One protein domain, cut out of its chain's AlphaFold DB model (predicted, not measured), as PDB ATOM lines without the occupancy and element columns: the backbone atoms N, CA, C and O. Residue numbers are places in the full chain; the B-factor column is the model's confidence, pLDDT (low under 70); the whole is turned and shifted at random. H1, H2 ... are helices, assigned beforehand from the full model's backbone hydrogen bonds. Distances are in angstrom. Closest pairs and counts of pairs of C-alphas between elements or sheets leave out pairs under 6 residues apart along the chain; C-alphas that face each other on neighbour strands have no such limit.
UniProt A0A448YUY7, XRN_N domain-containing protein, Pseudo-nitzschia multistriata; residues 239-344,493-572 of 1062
ATOM      1  N   PRO A 239     158.540 194.341 185.797       80.56
ATOM      2  CA  PRO A 239     157.215 194.260 185.197       80.56
ATOM      3  C   PRO A 239     156.190 195.132 185.933       80.56
ATOM      4  O   PRO A 239     156.120 195.114 187.160       80.56
ATOM      5  N   LYS A 240     155.326 195.823 185.178       79.56
ATOM      6  CA  LYS A 240     154.341 196.788 185.709       79.56
ATOM      7  C   LYS A 240     153.451 196.235 186.833       79.56
ATOM      8  O   LYS A 240     153.043 196.977 187.710       79.56
ATOM      9  N   GLN A 241     153.166 194.934 186.837       73.38
ATOM     10  CA  GLN A 241     152.380 194.286 187.897       73.38
ATOM     11  C   GLN A 241     153.058 194.288 189.283       73.38
ATOM     12  O   GLN A 241     152.394 194.024 190.278       73.38
ATOM     13  N   TYR A 242     154.366 194.556 189.334       71.69
ATOM     14  CA  TYR A 242     155.198 194.551 190.541       71.69
ATOM     15  C   TYR A 242     155.763 195.930 190.895       71.69
ATOM     16  O   TYR A 242     156.264 196.114 192.000       71.69
ATOM     17  N   TYR A 243     155.724 196.876 189.955       77.75
ATOM     18  CA  TYR A 243     156.185 198.243 190.151       77.75
ATOM     19  C   TYR A 243     155.333 199.193 189.307       77.75
ATOM     20  O   TYR A 243     155.563 199.373 188.107       77.75
ATOM     21  N   ASP A 244     154.333 199.801 189.943       77.00
ATOM     22  CA  ASP A 244     153.495 200.835 189.344       77.00
ATOM     23  C   ASP A 244     153.262 202.005 190.319       77.00
ATOM     24  O   ASP A 244     152.169 202.157 190.876       77.00
ATOM     25  N   PRO A 245     154.255 202.904 190.480       72.06
ATOM     26  CA  PRO A 245     154.161 204.065 191.371       72.06
ATOM     27  C   PRO A 245     153.013 205.034 191.056       72.06
ATOM     28  O   PRO A 245     152.706 205.905 191.874       72.06
ATOM     29  N   GLU A 246     152.419 204.941 189.858       72.31
ATOM     30  CA  GLU A 246     151.266 205.758 189.461       72.31
ATOM     31  C   GLU A 246     149.962 205.227 190.066       72.31
ATOM     32  O   GLU A 246     149.088 206.016 190.428       72.31
ATOM     33  N   SER A 247     149.848 203.903 190.196       71.56
ATOM     34  CA  SER A 247     148.646 203.218 190.681       71.56
ATOM     35  C   SER A 247     148.757 202.780 192.145       71.56
ATOM     36  O   SER A 247     147.730 202.651 192.812       71.56
ATOM     37  N   ASN A 248     149.977 202.579 192.661       68.94
ATOM     38  CA  ASN A 248     150.240 202.093 194.014       68.94
ATOM     39  C   ASN A 248     151.152 203.055 194.814       68.94
ATOM     40  O   ASN A 248     152.352 203.148 194.546       68.94
ATOM     41  N   PRO A 249     150.627 203.750 195.842       68.31
ATOM     42  CA  PRO A 249     151.422 204.618 196.709       68.31
ATOM     43  C   PRO A 249     152.548 203.906 197.477       68.31
ATOM     44  O   PRO A 249     153.524 204.562 197.834       68.31
ATOM     45  N   GLU A 250     152.448 202.596 197.739       65.25
ATOM     46  CA  GLU A 250     153.516 201.855 198.429       65.25
ATOM     47  C   GLU A 250     154.792 201.743 197.581       65.25
ATOM     48  O   GLU A 250     155.898 201.803 198.123       65.25
ATOM     49  N   ASP A 251     154.659 201.719 196.252       65.12
ATOM     50  CA  ASP A 251     155.789 201.668 195.315       65.12
ATOM     51  C   ASP A 251     156.591 202.986 195.312       65.12
ATOM     52  O   ASP A 251     157.767 203.016 194.942       65.12
ATOM     53  N   GLN A 252     156.008 204.080 195.825       67.06
ATOM     54  CA  GLN A 252     156.736 205.332 196.061       67.06
ATOM     55  C   GLN A 252     157.750 205.212 197.204       67.06
ATOM     56  O   GLN A 252     158.709 205.974 197.226       67.06
ATOM     57  N   ASN A 253     157.585 204.272 198.138       74.12
ATOM     58  CA  ASN A 253     158.615 203.986 199.140       74.12
ATOM     59  C   ASN A 253     159.726 203.106 198.553       74.12
ATOM     60  O   ASN A 253     160.893 203.266 198.917       74.12
ATOM     61  N   LEU A 254     159.387 202.236 197.598       79.06
ATOM     62  CA  LEU A 254     160.348 201.359 196.934       79.06
ATOM     63  C   LEU A 254     161.364 202.146 196.093       79.06
ATOM     64  O   LEU A 254     162.557 201.870 196.179       79.06
ATOM     65  N   ILE A 255     160.961 203.192 195.365       81.88
ATOM     66  CA  ILE A 255     161.938 204.029 194.638       81.88
ATOM     67  C   ILE A 255     162.936 204.722 195.581       81.88
ATOM     68  O   ILE A 255     164.099 204.925 195.237       81.88
ATOM     69  N   LEU A 256     162.515 205.052 196.804       79.44
ATOM     70  CA  LEU A 256     163.379 205.670 197.815       79.44
ATOM     71  C   LEU A 256     164.346 204.667 198.434       79.44
ATOM     72  O   LEU A 256     165.505 205.007 198.690       79.44
ATOM     73  N   GLN A 257     163.867 203.441 198.628       84.94
ATOM     74  CA  GLN A 257     164.681 202.294 198.989       84.94
ATOM     75  C   GLN A 257     165.762 202.052 197.925       84.94
ATOM     76  O   GLN A 257     166.944 202.092 198.252       84.94
ATOM     77  N   ILE A 258     165.378 201.938 196.646       87.69
ATOM     78  CA  ILE A 258     166.308 201.745 195.518       87.69
ATOM     79  C   ILE A 258     167.327 202.884 195.440       87.69
ATOM     80  O   ILE A 258     168.508 202.639 195.223       87.69
ATOM     81  N   ARG A 259     166.900 204.134 195.643       87.62
ATOM     82  CA  ARG A 259     167.805 205.289 195.632       87.62
ATOM     83  C   ARG A 259     168.816 205.264 196.785       87.62
ATOM     84  O   ARG A 259     169.948 205.701 196.605       87.62
ATOM     85  N   THR A 260     168.427 204.763 197.956       89.19
ATOM     86  CA  THR A 260     169.350 204.595 199.091       89.19
ATOM     87  C   THR A 260     170.305 203.426 198.852       89.19
ATOM     88  O   THR A 260     171.508 203.558 199.061       89.19
ATOM     89  N   ASP A 261     169.802 202.315 198.321       92.88
ATOM     90  CA  ASP A 261     170.631 201.165 197.962       92.88
ATOM     91  C   ASP A 261     171.602 201.496 196.820       92.88
ATOM     92  O   ASP A 261     172.733 201.026 196.832       92.88
ATOM     93  N   MET A 262     171.220 202.373 195.882       90.94
ATOM     94  CA  MET A 262     172.108 202.944 194.860       90.94
ATOM     95  C   MET A 262     173.345 203.591 195.476       90.94
ATOM     96  O   MET A 262     174.454 203.351 195.007       90.94
ATOM     97  N   VAL A 263     173.175 204.369 196.549       91.69
ATOM     98  CA  VAL A 263     174.293 204.995 197.267       91.69
ATOM     99  C   VAL A 263     175.240 203.925 197.815       91.69
ATOM    100  O   VAL A 263     176.442 204.016 197.578       91.69
ATOM    101  N   LEU A 264     174.718 202.864 198.441       92.44
ATOM    102  CA  LEU A 264     175.542 201.731 198.880       92.44
ATOM    103  C   LEU A 264     176.224 201.015 197.707       92.44
ATOM    104  O   LEU A 264     177.411 200.720 197.789       92.44
ATOM    105  N   MET A 265     175.519 200.768 196.601       91.12
ATOM    106  CA  MET A 265     176.086 200.122 195.413       91.12
ATOM    107  C   MET A 265     177.240 200.928 194.803       91.12
ATOM    108  O   MET A 265     178.219 200.330 194.358       91.12
ATOM    109  N   PHE A 266     177.172 202.264 194.821       88.56
ATOM    110  CA  PHE A 266     178.306 203.108 194.434       88.56
ATOM    111  C   PHE A 266     179.484 202.956 195.402       88.56
ATOM    112  O   PHE A 266     180.612 202.804 194.943       88.56
ATOM    113  N   MET A 267     179.237 202.900 196.717       88.56
ATOM    114  CA  MET A 267     180.295 202.655 197.710       88.56
ATOM    115  C   MET A 267     180.980 201.294 197.516       88.56
ATOM    116  O   MET A 267     182.191 201.192 197.704       88.56
ATOM    117  N   LEU A 268     180.244 200.257 197.090       87.38
ATOM    118  CA  LEU A 268     180.823 198.940 196.781       87.38
ATOM    119  C   LEU A 268     181.831 198.996 195.622       87.38
ATOM    120  O   LEU A 268     182.717 198.145 195.546       87.38
ATOM    121  N   ASN A 269     181.734 199.997 194.741       79.62
ATOM    122  CA  ASN A 269     182.699 200.222 193.664       79.62
ATOM    123  C   ASN A 269     183.991 200.921 194.145       79.62
ATOM    124  O   ASN A 269     184.902 201.132 193.346       79.62
ATOM    125  N   GLY A 270     184.093 201.216 195.445       79.38
ATOM    126  CA  GLY A 270     185.205 201.916 196.078       79.38
ATOM    127  C   GLY A 270     184.889 203.393 196.308       79.38
ATOM    128  O   GLY A 270     184.287 204.051 195.463       79.38
ATOM    129  N   ASN A 271     185.303 203.903 197.464       83.75
ATOM    130  CA  ASN A 271     185.230 205.318 197.825       83.75
ATOM    131  C   ASN A 271     186.442 205.700 198.692       83.75
ATOM    132  O   ASN A 271     187.328 204.879 198.937       83.75
ATOM    133  N   ASP A 272     186.475 206.934 199.189       82.31
ATOM    134  CA  ASP A 272     187.590 207.443 199.997       82.31
ATOM    135  C   ASP A 272     187.798 206.735 201.347       82.31
ATOM    136  O   ASP A 272     188.865 206.876 201.955       82.31
ATOM    137  N   TYR A 273     186.794 205.992 201.821       88.19
ATOM    138  CA  TYR A 273     186.762 205.341 203.134       88.19
ATOM    139  C   TYR A 273     186.924 203.816 203.057       88.19
ATOM    140  O   TYR A 273     187.368 203.198 204.027       88.19
ATOM    141  N   LEU A 274     186.528 203.201 201.937       88.62
ATOM    142  CA  LEU A 274     186.447 201.756 201.759       88.62
ATOM    143  C   LEU A 274     186.995 201.313 200.395       88.62
ATOM    144  O   LEU A 274     186.643 201.889 199.362       88.62
ATOM    145  N   PRO A 275     187.788 200.225 200.358       82.38
ATOM    146  CA  PRO A 275     188.235 199.643 199.102       82.38
ATOM    147  C   PRO A 275     187.069 199.011 198.328       82.38
ATOM    148  O   PRO A 275     186.083 198.549 198.908       82.38
ATOM    149  N   ARG A 276     187.212 198.942 197.003       81.94
ATOM    150  CA  ARG A 276     186.248 198.314 196.090       81.94
ATOM    151  C   ARG A 276     186.040 196.827 196.404       81.94
ATOM    152  O   ARG A 276     187.017 196.090 196.523       81.94
ATOM    153  N   VAL A 277     184.783 196.375 196.468       80.00
ATOM    154  CA  VAL A 277     184.439 194.947 196.584       80.00
ATOM    155  C   VAL A 277     184.878 194.192 195.336       80.00
ATOM    156  O   VAL A 277     184.698 194.651 194.209       80.00
ATOM    157  N   VAL A 278     185.400 192.984 195.548       69.06
ATOM    158  CA  VAL A 278     185.733 192.044 194.475       69.06
ATOM    159  C   VAL A 278     184.432 191.499 193.872       69.06
ATOM    160  O   VAL A 278     183.867 190.518 194.363       69.06
ATOM    161  N   ALA A 279     183.931 192.189 192.850       64.06
ATOM    162  CA  ALA A 279     182.707 191.883 192.115       64.06
ATOM    163  C   ALA A 279     182.819 192.362 190.654       64.06
ATOM    164  O   ALA A 279     183.704 193.148 190.308       64.06
ATOM    165  N   VAL A 280     181.890 191.902 189.807       58.94
ATOM    166  CA  VAL A 280     181.678 192.428 188.444       58.94
ATOM    167  C   VAL A 280     181.467 193.948 188.533       58.94
ATOM    168  O   VAL A 280     180.880 194.403 189.514       58.94
ATOM    169  N   GLY A 281     181.958 194.741 187.570       66.12
ATOM    170  CA  GLY A 281     181.825 196.212 187.586       66.12
ATOM    171  C   GLY A 281     180.400 196.735 187.840       66.12
ATOM    172  O   GLY A 281     179.431 195.978 187.826       66.12
ATOM    173  N   PHE A 282     180.245 198.046 188.063       77.06
ATOM    174  CA  PHE A 282     178.995 198.652 188.564       77.06
ATOM    175  C   PHE A 282     177.711 198.214 187.828       77.06
ATOM    176  O   PHE A 282     176.699 197.946 188.470       77.06
ATOM    177  N   GLN A 283     177.747 198.058 186.501       75.94
ATOM    178  CA  GLN A 283     176.599 197.558 185.735       75.94
ATOM    179  C   GLN A 283     176.156 196.156 186.183       75.94
ATOM    180  O   GLN A 283     174.960 195.880 186.279       75.94
ATOM    181  N   GLY A 284     177.110 195.270 186.480       76.62
ATOM    182  CA  GLY A 284     176.847 193.940 187.026       76.62
ATOM    183  C   GLY A 284     176.246 194.005 188.429       76.62
ATOM    184  O   GLY A 284     175.289 193.282 188.710       76.62
ATOM    185  N   VAL A 285     176.736 194.918 189.276       85.12
ATOM    186  CA  VAL A 285     176.170 195.190 190.611       85.12
ATOM    187  C   VAL A 285     174.704 195.612 190.501       85.12
ATOM    188  O   VAL A 285     173.833 194.986 191.107       85.12
ATOM    189  N   LEU A 286     174.415 196.607 189.660       86.06
ATOM    190  CA  LEU A 286     173.066 197.136 189.464       86.06
ATOM    191  C   LEU A 286     172.110 196.100 188.857       86.06
ATOM    192  O   LEU A 286     170.990 195.930 189.334       86.06
ATOM    193  N   THR A 287     172.555 195.377 187.827       84.69
ATOM    194  CA  THR A 287     171.727 194.355 187.163       84.69
ATOM    195  C   THR A 287     171.398 193.213 188.126       84.69
ATOM    196  O   THR A 287     170.259 192.754 188.178       84.69
ATOM    197  N   THR A 288     172.371 192.794 188.945       88.31
ATOM    198  CA  THR A 288     172.164 191.773 189.985       88.31
ATOM    199  C   THR A 288     171.159 192.244 191.032       88.31
ATOM    200  O   THR A 288     170.274 191.478 191.417       88.31
ATOM    201  N   TYR A 289     171.273 193.501 191.470       91.44
ATOM    202  CA  TYR A 289     170.351 194.103 192.429       91.44
ATOM    203  C   TYR A 289     168.917 194.118 191.891       91.44
ATOM    204  O   TYR A 289     168.014 193.637 192.570       91.44
ATOM    205  N   LEU A 290     168.704 194.600 190.662       88.50
ATOM    206  CA  LEU A 290     167.366 194.697 190.067       88.50
ATOM    207  C   LEU A 290     166.735 193.333 189.790       88.50
ATOM    208  O   LEU A 290     165.554 193.150 190.075       88.50
ATOM    209  N   ALA A 291     167.513 192.361 189.304       87.50
ATOM    210  CA  ALA A 291     167.023 190.998 189.108       87.50
ATOM    211  C   ALA A 291     166.575 190.366 190.437       87.50
ATOM    212  O   ALA A 291     165.525 189.730 190.511       87.50
ATOM    213  N   LEU A 292     167.345 190.571 191.513       89.69
ATOM    214  CA  LEU A 292     166.972 190.083 192.839       89.69
ATOM    215  C   LEU A 292     165.775 190.845 193.426       89.69
ATOM    216  O   LEU A 292     164.943 190.245 194.106       89.69
ATOM    217  N   LEU A 293     165.671 192.146 193.153       87.75
ATOM    218  CA  LEU A 293     164.515 192.957 193.522       87.75
ATOM    219  C   LEU A 293     163.237 192.384 192.890       87.75
ATOM    220  O   LEU A 293     162.266 192.127 193.597       87.75
ATOM    221  N   GLU A 294     163.270 192.105 191.585       84.62
ATOM    222  CA  GLU A 294     162.157 191.499 190.850       84.62
ATOM    223  C   GLU A 294     161.790 190.110 191.407       84.62
ATOM    224  O   GLU A 294     160.614 189.835 191.659       84.62
ATOM    225  N   GLU A 295     162.778 189.237 191.634       85.50
ATOM    226  CA  GLU A 295     162.574 187.908 192.233       85.50
ATOM    227  C   GLU A 295     161.934 187.991 193.625       85.50
ATOM    228  O   GLU A 295     161.010 187.232 193.930       85.50
ATOM    229  N   SER A 296     162.387 188.931 194.457       82.44
ATOM    230  CA  SER A 296     161.882 189.111 195.821       82.44
ATOM    231  C   SER A 296     160.434 189.605 195.823       82.44
ATOM    232  O   SER A 296     159.608 189.103 196.584       82.44
ATOM    233  N   ILE A 297     160.090 190.537 194.927       76.25
ATOM    234  CA  ILE A 297     158.713 191.035 194.803       76.25
ATOM    235  C   ILE A 297     157.781 189.924 194.288       76.25
ATOM    236  O   ILE A 297     156.683 189.751 194.817       76.25
ATOM    237  N   LYS A 298     158.230 189.097 193.328       76.38
ATOM    238  CA  LYS A 298     157.468 187.931 192.828       76.38
ATOM    239  C   LYS A 298     157.111 186.925 193.922       76.38
ATOM    240  O   LYS A 298     156.071 186.276 193.835       76.38
ATOM    241  N   GLN A 299     157.967 186.773 194.929       75.25
ATOM    242  CA  GLN A 299     157.785 185.813 196.020       75.25
ATOM    243  C   GLN A 299     156.901 186.347 197.167       75.25
ATOM    244  O   GLN A 299     156.804 185.696 198.205       75.25
ATOM    245  N   ASN A 300     156.221 187.493 196.989       62.94
ATOM    246  CA  ASN A 300     155.397 188.158 198.010       62.94
ATOM    247  C   ASN A 300     156.157 188.467 199.313       62.94
ATOM    248  O   ASN A 300     155.555 188.507 200.391       62.94
ATOM    249  N   PHE A 301     157.469 188.722 199.246       61.16
ATOM    250  CA  PHE A 301     158.126 189.393 200.366       61.16
ATOM    251  C   PHE A 301     157.436 190.743 200.576       61.16
ATOM    252  O   PHE A 301     157.157 191.453 199.608       61.16
ATOM    253  N   SER A 302     157.114 191.093 201.828       57.91
ATOM    254  CA  SER A 302     156.513 192.400 202.097       57.91
ATOM    255  C   SER A 302     157.435 193.490 201.543       57.91
ATOM    256  O   SER A 302     158.659 193.361 201.610       57.91
ATOM    257  N   SER A 303     156.864 194.579 201.025       55.31
ATOM    258  CA  SER A 303     157.617 195.737 200.519       55.31
ATOM    259  C   SER A 303     158.601 196.315 201.553       55.31
ATOM    260  O   SER A 303     159.553 197.000 201.189       55.31
ATOM    261  N   GLN A 304     158.431 195.985 202.840       55.09
ATOM    262  CA  GLN A 304     159.323 196.363 203.939       55.09
ATOM    263  C   GLN A 304     160.613 195.519 204.012       55.09
ATOM    264  O   GLN A 304     161.595 195.972 204.602       55.09
ATOM    265  N   ASN A 305     160.651 194.344 203.373       66.88
ATOM    266  CA  ASN A 305     161.754 193.374 203.433       66.88
ATOM    267  C   ASN A 305     162.601 193.286 202.148       66.88
ATOM    268  O   ASN A 305     163.409 192.367 202.015       66.88
ATOM    269  N   VAL A 306     162.463 194.233 201.217       81.12
ATOM    270  CA  VAL A 306     163.188 194.223 199.934       81.12
ATOM    271  C   VAL A 306     164.223 195.349 199.878       81.12
ATOM    272  O   VAL A 306     163.910 196.470 200.264       81.12
ATOM    273  N   GLY A 307     165.431 195.068 199.376       89.00
ATOM    274  CA  GLY A 307     166.547 196.021 199.269       89.00
ATOM    275  C   GLY A 307     167.692 195.704 200.236       89.00
ATOM    276  O   GLY A 307     167.549 194.846 201.106       89.00
ATOM    277  N   LEU A 308     168.827 196.394 200.113       94.06
ATOM    278  CA  LEU A 308     170.042 196.105 200.891       94.06
ATOM    279  C   LEU A 308     169.923 196.570 202.348       94.06
ATOM    280  O   LEU A 308     170.249 195.812 203.260       94.06
ATOM    281  N   VAL A 309     169.454 197.799 202.573       92.31
ATOM    282  CA  VAL A 309     169.399 198.411 203.912       92.31
ATOM    283  C   VAL A 309     168.065 199.104 204.150       92.31
ATOM    284  O   VAL A 309     167.543 199.755 203.257       92.31
ATOM    285  N   ASP A 310     167.503 199.039 205.351       88.56
ATOM    286  CA  ASP A 310     166.405 199.936 205.712       88.56
ATOM    287  C   ASP A 310     166.963 201.353 205.981       88.56
ATOM    288  O   ASP A 310     167.724 201.547 206.934       88.56
ATOM    289  N   PRO A 311     166.591 202.373 205.181       82.69
ATOM    290  CA  PRO A 311     167.131 203.727 205.305       82.69
ATOM    291  C   PRO A 311     166.759 204.427 206.620       82.69
ATOM    292  O   PRO A 311     167.416 205.403 206.996       82.69
ATOM    293  N   ASN A 312     165.716 203.967 207.320       82.56
ATOM    294  CA  ASN A 312     165.268 204.564 208.577       82.56
ATOM    295  C   ASN A 312     166.027 203.981 209.771       82.56
ATOM    296  O   ASN A 312     166.489 204.734 210.633       82.56
ATOM    297  N   THR A 313     166.166 202.654 209.814       86.38
ATOM    298  CA  THR A 313     166.803 201.942 210.933       86.38
ATOM    299  C   THR A 313     168.303 201.730 210.749       86.38
ATOM    300  O   THR A 313     168.989 201.511 211.746       86.38
ATOM    301  N   LEU A 314     168.817 201.843 209.517       91.06
ATOM    302  CA  LEU A 314     170.190 201.488 209.136       91.06
ATOM    303  C   LEU A 314     170.542 200.033 209.476       91.06
ATOM    304  O   LEU A 314     171.681 199.720 209.824       91.06
ATOM    305  N   ASN A 315     169.554 199.146 209.366       92.88
ATOM    306  CA  ASN A 315     169.751 197.707 209.438       92.88
ATOM    307  C   ASN A 315     169.841 197.148 208.020       92.88
ATOM    308  O   ASN A 315     169.011 197.466 207.164       92.88
ATOM    309  N   PHE A 316     170.841 196.308 207.766       95.31
ATOM    310  CA  PHE A 316     170.853 195.491 206.561       95.31
ATOM    311  C   PHE A 316     169.668 194.529 206.584       95.31
ATOM    312  O   PHE A 316     169.171 194.169 207.652       95.31
ATOM    313  N   ARG A 317     169.228 194.086 205.405       92.81
ATOM    314  CA  ARG A 317     168.232 193.018 205.269       92.81
ATOM    315  C   ARG A 317     168.953 191.700 204.969       92.81
ATOM    316  O   ARG A 317     169.267 191.456 203.800       92.81
ATOM    317  N   PRO A 318     169.225 190.833 205.968       93.62
ATOM    318  CA  PRO A 318     170.172 189.728 205.809       93.62
ATOM    319  C   PRO A 318     169.816 188.770 204.671       93.62
ATOM    320  O   PRO A 318     170.682 188.430 203.873       93.62
ATOM    321  N   THR A 319     168.537 188.417 204.514       91.31
ATOM    322  CA  THR A 319     168.073 187.530 203.434       91.31
ATOM    323  C   THR A 319     168.367 188.099 202.046       91.31
ATOM    324  O   THR A 319     168.869 187.391 201.175       91.31
ATOM    325  N   PHE A 320     168.092 189.390 201.837       93.25
ATOM    326  CA  PHE A 320     168.344 190.049 200.557       93.25
ATOM    327  C   PHE A 320     169.850 190.212 200.316       93.25
ATOM    328  O   PHE A 320     170.342 189.908 199.230       93.25
ATOM    329  N   CYS A 321     170.607 190.624 201.337       94.81
ATOM    330  CA  CYS A 321     172.057 190.772 201.248       94.81
ATOM    331  C   CYS A 321     172.769 189.440 200.964       94.81
ATOM    332  O   CYS A 321     173.650 189.409 200.106       94.81
ATOM    333  N   ALA A 322     172.375 188.343 201.619       94.06
ATOM    334  CA  ALA A 322     172.923 187.007 201.379       94.06
ATOM    335  C   ALA A 322     172.788 186.607 199.903       94.06
ATOM    336  O   ALA A 322     173.780 186.284 199.246       94.06
ATOM    337  N   ALA A 323     171.580 186.723 199.346       92.94
ATOM    338  CA  ALA A 323     171.326 186.412 197.943       92.94
ATOM    339  C   ALA A 323     172.071 187.360 196.985       92.94
ATOM    340  O   ALA A 323     172.656 186.911 195.995       92.94
ATOM    341  N   PHE A 324     172.093 188.661 197.286       93.31
ATOM    342  CA  PHE A 324     172.755 189.674 196.466       93.31
ATOM    343  C   PHE A 324     174.264 189.438 196.374       93.31
ATOM    344  O   PHE A 324     174.811 189.265 195.282       93.31
ATOM    345  N   PHE A 325     174.939 189.369 197.521       92.50
ATOM    346  CA  PHE A 325     176.379 189.146 197.571       92.50
ATOM    347  C   PHE A 325     176.756 187.729 197.125       92.50
ATOM    348  O   PHE A 325     177.830 187.545 196.548       92.50
ATOM    349  N   GLY A 326     175.863 186.748 197.296       91.44
ATOM    350  CA  GLY A 326     176.030 185.395 196.770       91.44
ATOM    351  C   GLY A 326     176.119 185.392 195.244       91.44
ATOM    352  O   GLY A 326     177.069 184.838 194.689       91.44
ATOM    353  N   LYS A 327     175.197 186.099 194.569       89.38
ATOM    354  CA  LYS A 327     175.218 186.291 193.108       89.38
ATOM    355  C   LYS A 327     176.461 187.065 192.651       89.38
ATOM    356  O   LYS A 327     177.135 186.619 191.724       89.38
ATOM    357  N   LEU A 328     176.828 188.159 193.332       84.94
ATOM    358  CA  LEU A 328     178.061 188.908 193.023       84.94
ATOM    359  C   LEU A 328     179.331 188.070 193.214       84.94
ATOM    360  O   LEU A 328     180.319 188.250 192.505       84.94
ATOM    361  N   GLY A 329     179.302 187.141 194.167       80.38
ATOM    362  CA  GLY A 329     180.415 186.272 194.502       80.38
ATOM    363  C   GLY A 329     180.658 185.128 193.516       80.38
ATOM    364  O   GLY A 329     181.720 184.513 193.592       80.38
ATOM    365  N   LEU A 330     179.740 184.807 192.595       79.94
ATOM    366  CA  LEU A 330     179.848 183.604 191.750       79.94
ATOM    367  C   LEU A 330     181.144 183.556 190.928       79.94
ATOM    368  O   LEU A 330     181.780 182.504 190.879       79.94
ATOM    369  N   ASN A 331     181.587 184.694 190.395       65.75
ATOM    370  CA  ASN A 331     182.796 184.795 189.567       65.75
ATOM    371  C   ASN A 331     184.020 185.342 190.322       65.75
ATOM    372  O   ASN A 331     185.087 185.489 189.731       65.75
ATOM    373  N   ALA A 332     183.891 185.640 191.620       68.81
ATOM    374  CA  ALA A 332     185.001 186.148 192.417       68.81
ATOM    375  C   ALA A 332     185.999 185.024 192.774       68.81
ATOM    376  O   ALA A 332     185.574 183.939 193.200       68.81
ATOM    377  N   PRO A 333     187.322 185.267 192.657       65.81
ATOM    378  CA  PRO A 333     188.339 184.326 193.117       65.81
ATOM    379  C   PRO A 333     188.222 184.100 194.632       65.81
ATOM    380  O   PRO A 333     187.919 185.020 195.395       65.81
ATOM    381  N   SER A 334     188.464 182.867 195.090       66.38
ATOM    382  CA  SER A 334     188.481 182.568 196.534       66.38
ATOM    383  C   SER A 334     189.651 183.262 197.241       66.38
ATOM    384  O   SER A 334     190.682 183.509 196.622       66.38
ATOM    385  N   GLU A 335     189.548 183.533 198.548       64.56
ATOM    386  CA  GLU A 335     190.626 184.194 199.317       64.56
ATOM    387  C   GLU A 335     191.975 183.471 199.215       64.56
ATOM    388  O   GLU A 335     193.006 184.099 198.992       64.56
ATOM    389  N   GLN A 336     191.970 182.138 199.259       63.47
ATOM    390  CA  GLN A 336     193.188 181.341 199.083       63.47
ATOM    391  C   GLN A 336     193.773 181.466 197.666       63.47
ATOM    392  O   GLN A 336     194.988 181.411 197.495       63.47
ATOM    393  N   GLN A 337     192.931 181.630 196.640       63.97
ATOM    394  CA  GLN A 337     193.380 181.868 195.263       63.97
ATOM    395  C   GLN A 337     193.890 183.298 195.063       63.97
ATOM    396  O   GLN A 337     194.824 183.487 194.288       63.97
ATOM    397  N   ARG A 338     193.328 184.282 195.778       64.62
ATOM    398  CA  ARG A 338     193.805 185.670 195.739       64.62
ATOM    399  C   ARG A 338     195.277 185.734 196.155       64.62
ATOM    400  O   ARG A 338     196.090 186.275 195.420       64.62
ATOM    401  N   TRP A 339     195.660 185.086 197.252       57.91
ATOM    402  CA  TRP A 339     197.058 185.109 197.696       57.91
ATOM    403  C   TRP A 339     198.006 184.240 196.859       57.91
ATOM    404  O   TRP A 339     199.161 184.613 196.679       57.91
ATOM    405  N   ARG A 340     197.533 183.118 196.298       54.34
ATOM    406  CA  ARG A 340     198.360 182.216 195.467       54.34
ATOM    407  C   ARG A 340     198.785 182.815 194.127       54.34
ATOM    408  O   ARG A 340     199.818 182.416 193.598       54.34
ATOM    409  N   SER A 341     197.990 183.726 193.572       48.38
ATOM    410  CA  SER A 341     198.269 184.348 192.271       48.38
ATOM    411  C   SER A 341     199.247 185.520 192.351       48.38
ATOM    412  O   SER A 341     199.792 185.916 191.326       48.38
ATOM    413  N   VAL A 342     199.482 186.063 193.549       53.16
ATOM    414  CA  VAL A 342     200.445 187.144 193.774       53.16
ATOM    415  C   VAL A 342     201.846 186.535 193.782       53.16
ATOM    416  O   VAL A 342     202.269 185.952 194.783       53.16
ATOM    417  N   LYS A 343     202.578 186.639 192.666       49.12
ATOM    418  CA  LYS A 343     203.944 186.098 192.589       49.12
ATOM    419  C   LYS A 343     204.851 186.805 193.609       49.12
ATOM    420  O   LYS A 343     204.861 188.032 193.735       49.12
ATOM    421  N   HIS A 344     205.647 186.021 194.336       45.81
ATOM    422  CA  HIS A 344     206.679 186.498 195.260       45.81
ATOM    423  C   HIS A 344     207.925 186.966 194.491       45.81
ATOM    424  O   HIS A 344     209.002 186.407 194.652       45.81
ATOM    425  N   THR A 493     207.150 201.389 203.239       49.94
ATOM    426  CA  THR A 493     206.833 202.681 203.839       49.94
ATOM    427  C   THR A 493     208.036 203.082 204.686       49.94
ATOM    428  O   THR A 493     208.568 202.218 205.377       49.94
ATOM    429  N   ASP A 494     208.505 204.336 204.615       52.69
ATOM    430  CA  ASP A 494     209.714 204.810 205.331       52.69
ATOM    431  C   ASP A 494     209.600 204.663 206.879       52.69
ATOM    432  O   ASP A 494     210.418 205.179 207.634       52.69
ATOM    433  N   TYR A 495     208.560 203.974 207.351       64.12
ATOM    434  CA  TYR A 495     208.092 203.806 208.705       64.12
ATOM    435  C   TYR A 495     207.938 202.322 209.039       64.12
ATOM    436  O   TYR A 495     207.166 201.603 208.398       64.12
ATOM    437  N   GLU A 496     208.623 201.890 210.097       64.69
ATOM    438  CA  GLU A 496     208.638 200.503 210.589       64.69
ATOM    439  C   GLU A 496     207.255 199.988 211.028       64.69
ATOM    440  O   GLU A 496     207.016 198.782 211.058       64.69
ATOM    441  N   TRP A 497     206.335 200.895 211.368       73.00
ATOM    442  CA  TRP A 497     205.006 200.580 211.897       73.00
ATOM    443  C   TRP A 497     203.926 200.378 210.822       73.00
ATOM    444  O   TRP A 497     202.778 200.061 211.150       73.00
ATOM    445  N   GLU A 498     204.236 200.578 209.538       74.69
ATOM    446  CA  GLU A 498     203.282 200.359 208.450       74.69
ATOM    447  C   GLU A 498     203.512 199.006 207.755       74.69
ATOM    448  O   GLU A 498     204.599 198.694 207.274       74.69
ATOM    449  N   ILE A 499     202.462 198.178 207.687       72.38
ATOM    450  CA  ILE A 499     202.532 196.860 207.051       72.38
ATOM    451  C   ILE A 499     202.777 197.000 205.547       72.38
ATOM    452  O   ILE A 499     202.132 197.792 204.851       72.38
ATOM    453  N   SER A 500     203.673 196.176 205.008       62.06
ATOM    454  CA  SER A 500     204.048 196.207 203.587       62.06
ATOM    455  C   SER A 500     202.950 195.688 202.651       62.06
ATOM    456  O   SER A 500     202.880 196.082 201.487       62.06
ATOM    457  N   LYS A 501     202.051 194.831 203.148       68.38
ATOM    458  CA  LYS A 501     200.939 194.242 202.386       68.38
ATOM    459  C   LYS A 501     199.624 194.443 203.129       68.38
ATOM    460  O   LYS A 501     199.636 194.365 204.352       68.38
ATOM    461  N   PRO A 502     198.498 194.661 202.427       73.31
ATOM    462  CA  PRO A 502     197.217 194.752 203.106       73.31
ATOM    463  C   PRO A 502     196.884 193.457 203.841       73.31
ATOM    464  O   PRO A 502     197.139 192.369 203.321       73.31
ATOM    465  N   ALA A 503     196.275 193.591 205.012       81.12
ATOM    466  CA  ALA A 503     195.749 192.475 205.779       81.12
ATOM    467  C   ALA A 503     194.537 191.828 205.086       81.12
ATOM    468  O   ALA A 503     193.935 192.395 204.163       81.12
ATOM    469  N   ASP A 504     194.160 190.640 205.557       82.81
ATOM    470  CA  ASP A 504     192.932 189.975 205.130       82.81
ATOM    471  C   ASP A 504     191.692 190.845 205.394       82.81
ATOM    472  O   ASP A 504     191.684 191.762 206.220       82.81
ATOM    473  N   ALA A 505     190.622 190.578 204.648       86.62
ATOM    474  CA  ALA A 505     189.414 191.380 204.735       86.62
ATOM    475  C   ALA A 505     188.714 191.210 206.092       86.62
ATOM    476  O   ALA A 505     188.427 190.096 206.526       86.62
ATOM    477  N   ASN A 506     188.339 192.328 206.716       92.56
ATOM    478  CA  ASN A 506     187.497 192.327 207.908       92.56
ATOM    479  C   ASN A 506     186.049 192.642 207.509       92.56
ATOM    480  O   ASN A 506     185.684 193.798 207.313       92.56
ATOM    481  N   VAL A 507     185.222 191.605 207.373       93.69
ATOM    482  CA  VAL A 507     183.841 191.729 206.868       93.69
ATOM    483  C   VAL A 507     182.980 192.611 207.768       93.69
ATOM    484  O   VAL A 507     182.289 193.494 207.267       93.69
ATOM    485  N   GLU A 508     183.043 192.404 209.086       95.38
ATOM    486  CA  GLU A 508     182.239 193.151 210.060       95.38
ATOM    487  C   GLU A 508     182.586 194.642 210.009       95.38
ATOM    488  O   GLU A 508     181.698 195.482 209.868       95.38
ATOM    489  N   ARG A 509     183.886 194.971 209.990       95.38
ATOM    490  CA  ARG A 509     184.359 196.356 209.867       95.38
ATOM    491  C   ARG A 509     184.020 196.963 208.503       95.38
ATOM    492  O   ARG A 509     183.659 198.131 208.445       95.38
ATOM    493  N   TYR A 510     184.085 196.192 207.416       95.38
ATOM    494  CA  TYR A 510     183.717 196.674 206.080       95.38
ATOM    495  C   TYR A 510     182.231 197.056 206.016       95.38
ATOM    496  O   TYR A 510     181.884 198.149 205.566       95.38
ATOM    497  N   LEU A 511     181.353 196.183 206.524       96.69
ATOM    498  CA  LEU A 511     179.914 196.444 206.625       96.69
ATOM    499  C   LEU A 511     179.620 197.616 207.575       96.69
ATOM    500  O   LEU A 511     178.763 198.447 207.264       96.69
ATOM    501  N   ALA A 512     180.365 197.733 208.681       96.12
ATOM    502  CA  ALA A 512     180.303 198.887 209.573       96.12
ATOM    503  C   ALA A 512     180.629 200.187 208.822       96.12
ATOM    504  O   ALA A 512     179.912 201.174 208.970       96.12
ATOM    505  N   GLY A 513     181.643 200.177 207.952       95.50
ATOM    506  CA  GLY A 513     182.007 201.315 207.108       95.50
ATOM    507  C   GLY A 513     180.934 201.733 206.111       95.50
ATOM    508  O   GLY A 513     180.736 202.931 205.903       95.50
ATOM    509  N   LEU A 514     180.212 200.775 205.522       95.62
ATOM    510  CA  LEU A 514     179.102 201.075 204.611       95.62
ATOM    511  C   LEU A 514     177.992 201.835 205.347       95.62
ATOM    512  O   LEU A 514     177.530 202.875 204.873       95.62
ATOM    513  N   LEU A 515     177.608 201.362 206.536       95.44
ATOM    514  CA  LEU A 515     176.593 202.027 207.356       95.44
ATOM    515  C   LEU A 515     177.091 203.347 207.946       95.44
ATOM    516  O   LEU A 515     176.335 204.316 207.969       95.44
ATOM    517  N   TRP A 516     178.355 203.413 208.369       95.00
ATOM    518  CA  TRP A 516     178.986 204.637 208.858       95.00
ATOM    519  C   TRP A 516     178.965 205.733 207.790       95.00
ATOM    520  O   TRP A 516     178.581 206.869 208.077       95.00
ATOM    521  N   THR A 517     179.299 205.389 206.544       94.38
ATOM    522  CA  THR A 517     179.311 206.345 205.426       94.38
ATOM    523  C   THR A 517     177.887 206.771 205.072       94.38
ATOM    524  O   THR A 517     177.597 207.966 204.989       94.38
ATOM    525  N   LEU A 518     176.962 205.812 204.941       93.88
ATOM    526  CA  LEU A 518     175.560 206.106 204.643       93.88
ATOM    527  C   LEU A 518     174.924 207.006 205.712       93.88
ATOM    528  O   LEU A 518     174.234 207.969 205.374       93.88
ATOM    529  N   GLN A 519     175.172 206.726 206.993       92.12
ATOM    530  CA  GLN A 519     174.680 207.552 208.091       92.12
ATOM    531  C   GLN A 519     175.312 208.947 208.074       92.12
ATOM    532  O   GLN A 519     174.592 209.927 208.266       92.12
ATOM    533  N   THR A 520     176.615 209.050 207.786       92.06
ATOM    534  CA  THR A 520     177.315 210.338 207.644       92.06
ATOM    535  C   THR A 520     176.628 211.216 206.601       92.06
ATOM    536  O   THR A 520     176.326 212.378 206.881       92.06
ATOM    537  N   TYR A 521     176.294 210.654 205.436       92.06
ATOM    538  CA  TYR A 521     175.575 211.382 204.392       92.06
ATOM    539  C   TYR A 521     174.129 211.713 204.803       92.06
ATOM    540  O   TYR A 521     173.657 212.831 204.593       92.06
ATOM    541  N   GLN A 522     173.399 210.765 205.400       87.69
ATOM    542  CA  GLN A 522     171.993 210.977 205.774       87.69
ATOM    543  C   GLN A 522     171.821 212.041 206.862       87.69
ATOM    544  O   GLN A 522     170.911 212.870 206.773       87.69
ATOM    545  N   ASP A 523     172.678 212.017 207.882       86.00
ATOM    546  CA  ASP A 523     172.582 212.906 209.040       86.00
ATOM    547  C   ASP A 523     173.341 214.223 208.795       86.00
ATOM    548  O   ASP A 523     172.985 215.260 209.365       86.00
ATOM    549  N   GLY A 524     174.327 214.216 207.890       87.56
ATOM    550  CA  GLY A 524     175.284 215.308 207.703       87.56
ATOM    551  C   GLY A 524     176.265 215.431 208.869       87.56
ATOM    552  O   GLY A 524     176.829 216.496 209.087       87.56
ATOM    553  N   VAL A 525     176.410 214.366 209.661       85.94
ATOM    554  CA  VAL A 525     177.274 214.292 210.841       85.94
ATOM    555  C   VAL A 525     177.847 212.887 210.915       85.94
ATOM    556  O   VAL A 525     177.122 211.900 210.799       85.94
ATOM    557  N   CYS A 526     179.154 212.808 211.124       88.88
ATOM    558  CA  CYS A 526     179.871 211.553 211.272       88.88
ATOM    559  C   CYS A 526     179.400 210.781 212.528       88.88
ATOM    560  O   CYS A 526     179.430 211.348 213.625       88.88
ATOM    561  N   PRO A 527     179.018 209.491 212.418       89.44
ATOM    562  CA  PRO A 527     178.605 208.684 213.565       89.44
ATOM    563  C   PRO A 527     179.713 208.483 214.590       89.44
ATOM    564  O   PRO A 527     179.440 208.451 215.784       89.44
ATOM    565  N   SER A 528     180.960 208.362 214.134       90.62
ATOM    566  CA  SER A 528     182.143 208.306 214.991       90.62
ATOM    567  C   SER A 528     183.381 208.747 214.224       90.62
ATOM    568  O   SER A 528     183.739 208.137 213.214       90.62
ATOM    569  N   TYR A 529     184.096 209.749 214.734       91.00
ATOM    570  CA  TYR A 529     185.341 210.229 214.121       91.00
ATOM    571  C   TYR A 529     186.491 209.214 214.199       91.00
ATOM    572  O   TYR A 529     187.529 209.416 213.575       91.00
ATOM    573  N   ARG A 530     186.324 208.126 214.955       91.31
ATOM    574  CA  ARG A 530     187.369 207.129 215.227       91.31
ATOM    575  C   ARG A 530     187.350 205.952 214.258       91.31
ATOM    576  O   ARG A 530     188.326 205.209 214.195       91.31
ATOM    577  N   TYR A 531     186.259 205.781 213.519       94.06
ATOM    578  CA  TYR A 531     186.137 204.705 212.548       94.06
ATOM    579  C   TYR A 531     187.158 204.870 211.411       94.06
ATOM    580  O   TYR A 531     187.321 205.961 210.866       94.06
ATOM    581  N   ASN A 532     187.828 203.776 211.055       93.69
ATOM    582  CA  ASN A 532     188.587 203.584 209.819       93.69
ATOM    583  C   ASN A 532     188.608 202.086 209.482       93.69
ATOM    584  O   ASN A 532     188.383 201.260 210.362       93.69
ATOM    585  N   TYR A 533     188.855 201.719 208.224       92.88
ATOM    586  CA  TYR A 533     188.862 200.306 207.826       92.88
ATOM    587  C   TYR A 533     190.190 199.587 208.141       92.88
ATOM    588  O   TYR A 533     190.208 198.364 208.289       92.88
ATOM    589  N   GLY A 534     191.280 200.340 208.315       89.19
ATOM    590  CA  GLY A 534     192.647 199.816 208.297       89.19
ATOM    591  C   GLY A 534     193.138 199.541 206.869       89.19
ATOM    592  O   GLY A 534     192.410 199.710 205.885       89.19
ATOM    593  N   LYS A 535     194.391 199.104 206.746       83.81
ATOM    594  CA  LYS A 535     195.014 198.664 205.491       83.81
ATOM    595  C   LYS A 535     194.626 197.208 205.211       83.81
ATOM    596  O   LYS A 535     195.467 196.318 205.179       83.81
ATOM    597  N   CYS A 536     193.333 196.974 205.001       84.06
ATOM    598  CA  CYS A 536     192.758 195.656 204.732       84.06
ATOM    599  C   CYS A 536     192.319 195.522 203.268       84.06
ATOM    600  O   CYS A 536     191.919 196.493 202.620       84.06
ATOM    601  N   LEU A 537     192.305 194.293 202.756       80.81
ATOM    602  CA  LEU A 537     191.634 193.971 201.500       80.81
ATOM    603  C   LEU A 537     190.113 194.154 201.624       80.81
ATOM    604  O   LEU A 537     189.537 194.002 202.699       80.81
ATOM    605  N   ALA A 538     189.431 194.416 200.509       83.56
ATOM    606  CA  ALA A 538     187.976 194.305 200.476       83.56
ATOM    607  C   ALA A 538     187.539 192.827 200.568       83.56
ATOM    608  O   ALA A 538     188.204 191.951 199.982       83.56
ATOM    609  N   PRO A 539     186.422 192.532 201.258       87.12
ATOM    610  CA  PRO A 539     185.845 191.195 201.271       87.12
ATOM    611  C   PRO A 539     185.271 190.839 199.894       87.12
ATOM    612  O   PRO A 539     184.831 191.700 199.133       87.12
ATOM    613  N   SER A 540     185.278 189.548 199.555       84.31
ATOM    614  CA  SER A 540     184.597 189.068 198.345       84.31
ATOM    615  C   SER A 540     183.092 188.945 198.581       84.31
ATOM    616  O   SER A 540     182.665 188.671 199.706       84.31
ATOM    617  N   GLY A 541     182.290 189.037 197.513       86.75
ATOM    618  CA  GLY A 541     180.843 188.804 197.603       86.75
ATOM    619  C   GLY A 541     180.492 187.474 198.287       86.75
ATOM    620  O   GLY A 541     179.606 187.435 199.130       86.75
ATOM    621  N   ARG A 542     181.262 186.400 198.053       87.44
ATOM    622  CA  ARG A 542     181.034 185.092 198.706       87.44
ATOM    623  C   ARG A 542     181.172 185.143 200.225       87.44
ATOM    624  O   ARG A 542     180.435 184.465 200.931       87.44
ATOM    625  N   VAL A 543     182.146 185.898 200.725       89.38
ATOM    626  CA  VAL A 543     182.412 185.991 202.166       89.38
ATOM    627  C   VAL A 543     181.342 186.852 202.839       89.38
ATOM    628  O   VAL A 543     180.828 186.470 203.887       89.38
ATOM    629  N   ILE A 544     180.942 187.955 202.199       93.69
ATOM    630  CA  ILE A 544     179.829 188.787 202.677       93.69
ATOM    631  C   ILE A 544     178.517 187.985 202.672       93.69
ATOM    632  O   ILE A 544     177.751 188.054 203.629       93.69
ATOM    633  N   ALA A 545     178.271 187.177 201.635       93.75
ATOM    634  CA  ALA A 545     177.091 186.322 201.549       93.75
ATOM    635  C   ALA A 545     177.007 185.355 202.734       93.75
ATOM    636  O   ALA A 545     176.011 185.367 203.448       93.75
ATOM    637  N   LYS A 546     178.091 184.619 203.015       94.50
ATOM    638  CA  LYS A 546     178.173 183.703 204.166       94.50
ATOM    639  C   LYS A 546     177.938 184.394 205.504       94.50
ATOM    640  O   LYS A 546     177.333 183.810 206.398       94.50
ATOM    641  N   PHE A 547     178.427 185.625 205.654       96.31
ATOM    642  CA  PHE A 547     178.182 186.420 206.855       96.31
ATOM    643  C   PHE A 547     176.679 186.662 207.058       96.31
ATOM    644  O   PHE A 547     176.161 186.436 208.149       96.31
ATOM    645  N   PHE A 548     175.965 187.051 206.000       96.88
ATOM    646  CA  PHE A 548     174.520 187.262 206.071       96.88
ATOM    647  C   PHE A 548     173.710 185.961 206.136       96.88
ATOM    648  O   PHE A 548     172.714 185.935 206.846       96.88
ATOM    649  N   GLU A 549     174.131 184.879 205.473       96.38
ATOM    650  CA  GLU A 549     173.517 183.544 205.602       96.38
ATOM    651  C   GLU A 549     173.525 183.090 207.064       96.38
ATOM    652  O   GLU A 549     172.485 182.730 207.610       96.38
ATOM    653  N   LYS A 550     174.676 183.225 207.733       96.94
ATOM    654  CA  LYS A 550     174.799 182.946 209.165       96.94
ATOM    655  C   LYS A 550     173.896 183.852 210.009       96.94
ATOM    656  O   LYS A 550     173.251 183.375 210.935       96.94
ATOM    657  N   ALA A 551     173.806 185.144 209.686       95.31
ATOM    658  CA  ALA A 551     172.902 186.053 210.392       95.31
ATOM    659  C   ALA A 551     171.418 185.669 210.217       95.31
ATOM    660  O   ALA A 551     170.642 185.804 211.161       95.31
ATOM    661  N   VAL A 552     171.029 185.149 209.046       94.12
ATOM    662  CA  VAL A 552     169.682 184.604 208.801       94.12
ATOM    663  C   VAL A 552     169.437 183.358 209.656       94.12
ATOM    664  O   VAL A 552     168.390 183.268 210.295       94.12
ATOM    665  N   GLU A 553     170.391 182.424 209.708       95.50
ATOM    666  CA  GLU A 553     170.302 181.212 210.541       95.50
ATOM    667  C   GLU A 553     170.169 181.540 212.036       95.50
ATOM    668  O   GLU A 553     169.405 180.894 212.756       95.50
ATOM    669  N   GLU A 554     170.888 182.564 212.498       95.31
ATOM    670  CA  GLU A 554     170.883 183.026 213.889       95.31
ATOM    671  C   GLU A 554     169.713 183.968 214.217       95.31
ATOM    672  O   GLU A 554     169.532 184.326 215.381       95.31
ATOM    673  N   ASN A 555     168.920 184.380 213.218       90.06
ATOM    674  CA  ASN A 555     167.918 185.445 213.338       90.06
ATOM    675  C   ASN A 555     168.501 186.712 214.010       90.06
ATOM    676  O   ASN A 555     167.908 187.286 214.929       90.06
ATOM    677  N   ARG A 556     169.708 187.098 213.576       90.50
ATOM    678  CA  ARG A 556     170.501 188.209 214.108       90.50
ATOM    679  C   ARG A 556     170.288 189.474 213.280       90.50
ATOM    680  O   ARG A 556     170.465 189.469 212.062       90.50
ATOM    681  N   ASP A 557     169.979 190.574 213.960       87.81
ATOM    682  CA  ASP A 557     169.856 191.893 213.338       87.81
ATOM    683  C   ASP A 557     171.235 192.497 213.056       87.81
ATOM    684  O   ASP A 557     171.935 192.922 213.968       87.81
ATOM    685  N   VAL A 558     171.609 192.609 211.781       93.69
ATOM    686  CA  VAL A 558     172.878 193.231 211.378       93.69
ATOM    687  C   VAL A 558     172.634 194.688 210.996       93.69
ATOM    688  O   VAL A 558     172.072 194.979 209.941       93.69
ATOM    689  N   GLY A 559     173.088 195.629 211.819       93.44
ATOM    690  CA  GLY A 559     172.871 197.054 211.573       93.44
ATOM    691  C   GLY A 559     173.844 197.969 212.293       93.44
ATOM    692  O   GLY A 559     174.762 197.510 212.971       93.44
ATOM    693  N   ALA A 560     173.637 199.280 212.158       90.44
ATOM    694  CA  ALA A 560     174.560 200.290 212.679       90.44
ATOM    695  C   ALA A 560     174.750 200.170 214.200       90.44
ATOM    696  O   ALA A 560     175.868 200.289 214.687       90.44
ATOM    697  N   ALA A 561     173.682 199.865 214.944       87.25
ATOM    698  CA  ALA A 561     173.744 199.680 216.395       87.25
ATOM    699  C   ALA A 561     174.648 198.511 216.819       87.25
ATOM    700  O   ALA A 561     175.301 198.583 217.855       87.25
ATOM    701  N   GLU A 562     174.686 197.444 216.022       90.88
ATOM    702  CA  GLU A 562     175.529 196.280 216.279       90.88
ATOM    703  C   GLU A 562     176.961 196.523 215.795       90.88
ATOM    704  O   GLU A 562     177.908 196.405 216.570       90.88
ATOM    705  N   LEU A 563     177.107 196.889 214.519       93.88
ATOM    706  CA  LEU A 563     178.389 196.963 213.820       93.88
ATOM    707  C   LEU A 563     179.244 198.162 214.252       93.88
ATOM    708  O   LEU A 563     180.465 198.121 214.123       93.88
ATOM    709  N   LEU A 564     178.621 199.237 214.753       90.56
ATOM    710  CA  LEU A 564     179.328 200.428 215.228       90.56
ATOM    711  C   LEU A 564     179.437 200.513 216.757       90.56
ATOM    712  O   LEU A 564     179.924 201.519 217.266       90.56
ATOM    713  N   ARG A 565     179.025 199.476 217.499       86.62
ATOM    714  CA  ARG A 565     178.975 199.498 218.976       86.62
ATOM    715  C   ARG A 565     180.315 199.829 219.642       86.62
ATOM    716  O   ARG A 565     180.338 200.482 220.680       86.62
ATOM    717  N   ASP A 566     181.415 199.393 219.029       84.50
ATOM    718  CA  ASP A 566     182.772 199.555 219.560       84.50
ATOM    719  C   ASP A 566     183.371 200.933 219.210       84.50
ATOM    720  O   ASP A 566     184.440 201.308 219.697       84.50
ATOM    721  N   PHE A 567     182.666 201.726 218.396       87.19
ATOM    722  CA  PHE A 567     183.062 203.075 218.020       87.19
ATOM    723  C   PHE A 567     182.241 204.090 218.810       87.19
ATOM    724  O   PHE A 567     181.070 204.338 218.534       87.19
ATOM    725  N   GLU A 568     182.885 204.718 219.793       82.12
ATOM    726  CA  GLU A 568     182.278 205.790 220.584       82.12
ATOM    727  C   GLU A 568     181.636 206.865 219.669       82.12
ATOM    728  O   GLU A 568     182.345 207.411 218.808       82.12
ATOM    729  N   PRO A 569     180.339 207.188 219.858       81.31
ATOM    730  CA  PRO A 569     179.619 208.135 219.015       81.31
ATOM    731  C   PRO A 569     180.207 209.548 219.031       81.31
ATOM    732  O   PRO A 569     180.613 210.060 220.078       81.31
ATOM    733  N   GLY A 570     180.188 210.199 217.870       75.25
ATOM    734  CA  GLY A 570     180.711 211.544 217.664       75.25
ATOM    735  C   GLY A 570     182.224 211.622 217.859       75.25
ATOM    736  O   GLY A 570     182.994 210.852 217.274       75.25
ATOM    737  N   GLY A 571     182.642 212.590 218.674       71.38
ATOM    738  CA  GLY A 571     184.037 212.981 218.839       71.38
ATOM    739  C   GLY A 571     184.459 214.044 217.830       71.38
ATOM    740  O   GLY A 571     183.702 214.448 216.956       71.38
ATOM    741  N   SER A 572     185.680 214.525 217.986       74.25
ATOM    742  CA  SER A 572     186.361 215.393 217.037       74.25
ATOM    743  C   SER A 572     187.841 215.374 217.368       74.25
ATOM    744  O   SER A 572     188.207 214.953 218.459       74.25
TER     745      SER A 572
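AT A GLANCE: This is residues 239 to 344 and 493 to 572 of the 1062 residues of the protein "XRN_N domain-containing protein" of Pseudo-nitzschia multistriata (UniProt A0A448YUY7). H1 and H2 make a narrow helical V, closed where H1 ends and H2 begins; H3 packs on H2 and lies side by side with H6, while H5 crosses H1 with short H7 packed on it. H4 lies far out, touching no helix. The printed part has 186 residues with seven named helices, H1 to H7 in chain order, and no named strand: all helix, though under half of its residues are in named elements. It is compact, with a radius of gyration of the C-alphas of 17.6 A, but elongated, spanning 63 by 41 by 31 A.

HOW THE PARTS SIT: H1, residues 251 to 268, touches H2, residues 282 to 298, through residues 262 to 266 alone; this hairpin has a shallow tilt of 33 degrees, only just short of steep, opposite ways, and its closest C-alphas, Met 265 and Val 285, are 6.9 A apart. H2 and H3, residues 318 to 329, are a hairpin at a steep tilt of 42 degrees; their closest C-alphas, Tyr 289 and Phe 324, are 6.5 A apart. H3 touches H6, residues 541 to 553, at a shallow tilt of 23 degrees, opposite ways, with the C-alphas of Gly 329 and Gly 541 closest at 4.0 A. The hub is H5, residues 507 to 523, touching H1, H6 and H7, residues 560 to 563. The closest C-alphas of H5 and H1 are Leu 514 and Leu 264, 6.8 A; of H5 and H7, Ala 512 and Leu 563, 5.0 A. H5 and H6 only just touch, with 3 pairs of C-alphas within 8 A, the closest being Val 507 and Ile 544, 6.5 A. In H2, H3, H5, H6 and H4, residues 335 to 341, every O i to N i+4 pair is within hydrogen-bond range; in H1 13 of 14 are, and H7 is too short for one.

IN THESE COORDINATES: H1 begins at C-alpha 251 (155.789, 201.668, 195.315) and measures 25.2 A; H2 measures 24.4 A, H5 24.1 A and H6 18.3 A. H7 ends at C-alpha 563 (178.389, 196.963, 213.820).

THE WHOLE: The farthest C-alphas, Ser 247 and Glu 496, are 63.3 A apart. Residues 345 to 492 are not printed, and C-alphas 344 and 493 are 18.3 A apart across this cut. The links H1 to H2, H2 to H3 and H5 to H6 are long. Mean pLDDT of the printed part is 82.2; 35 residues are under 70, among them 331 to 344.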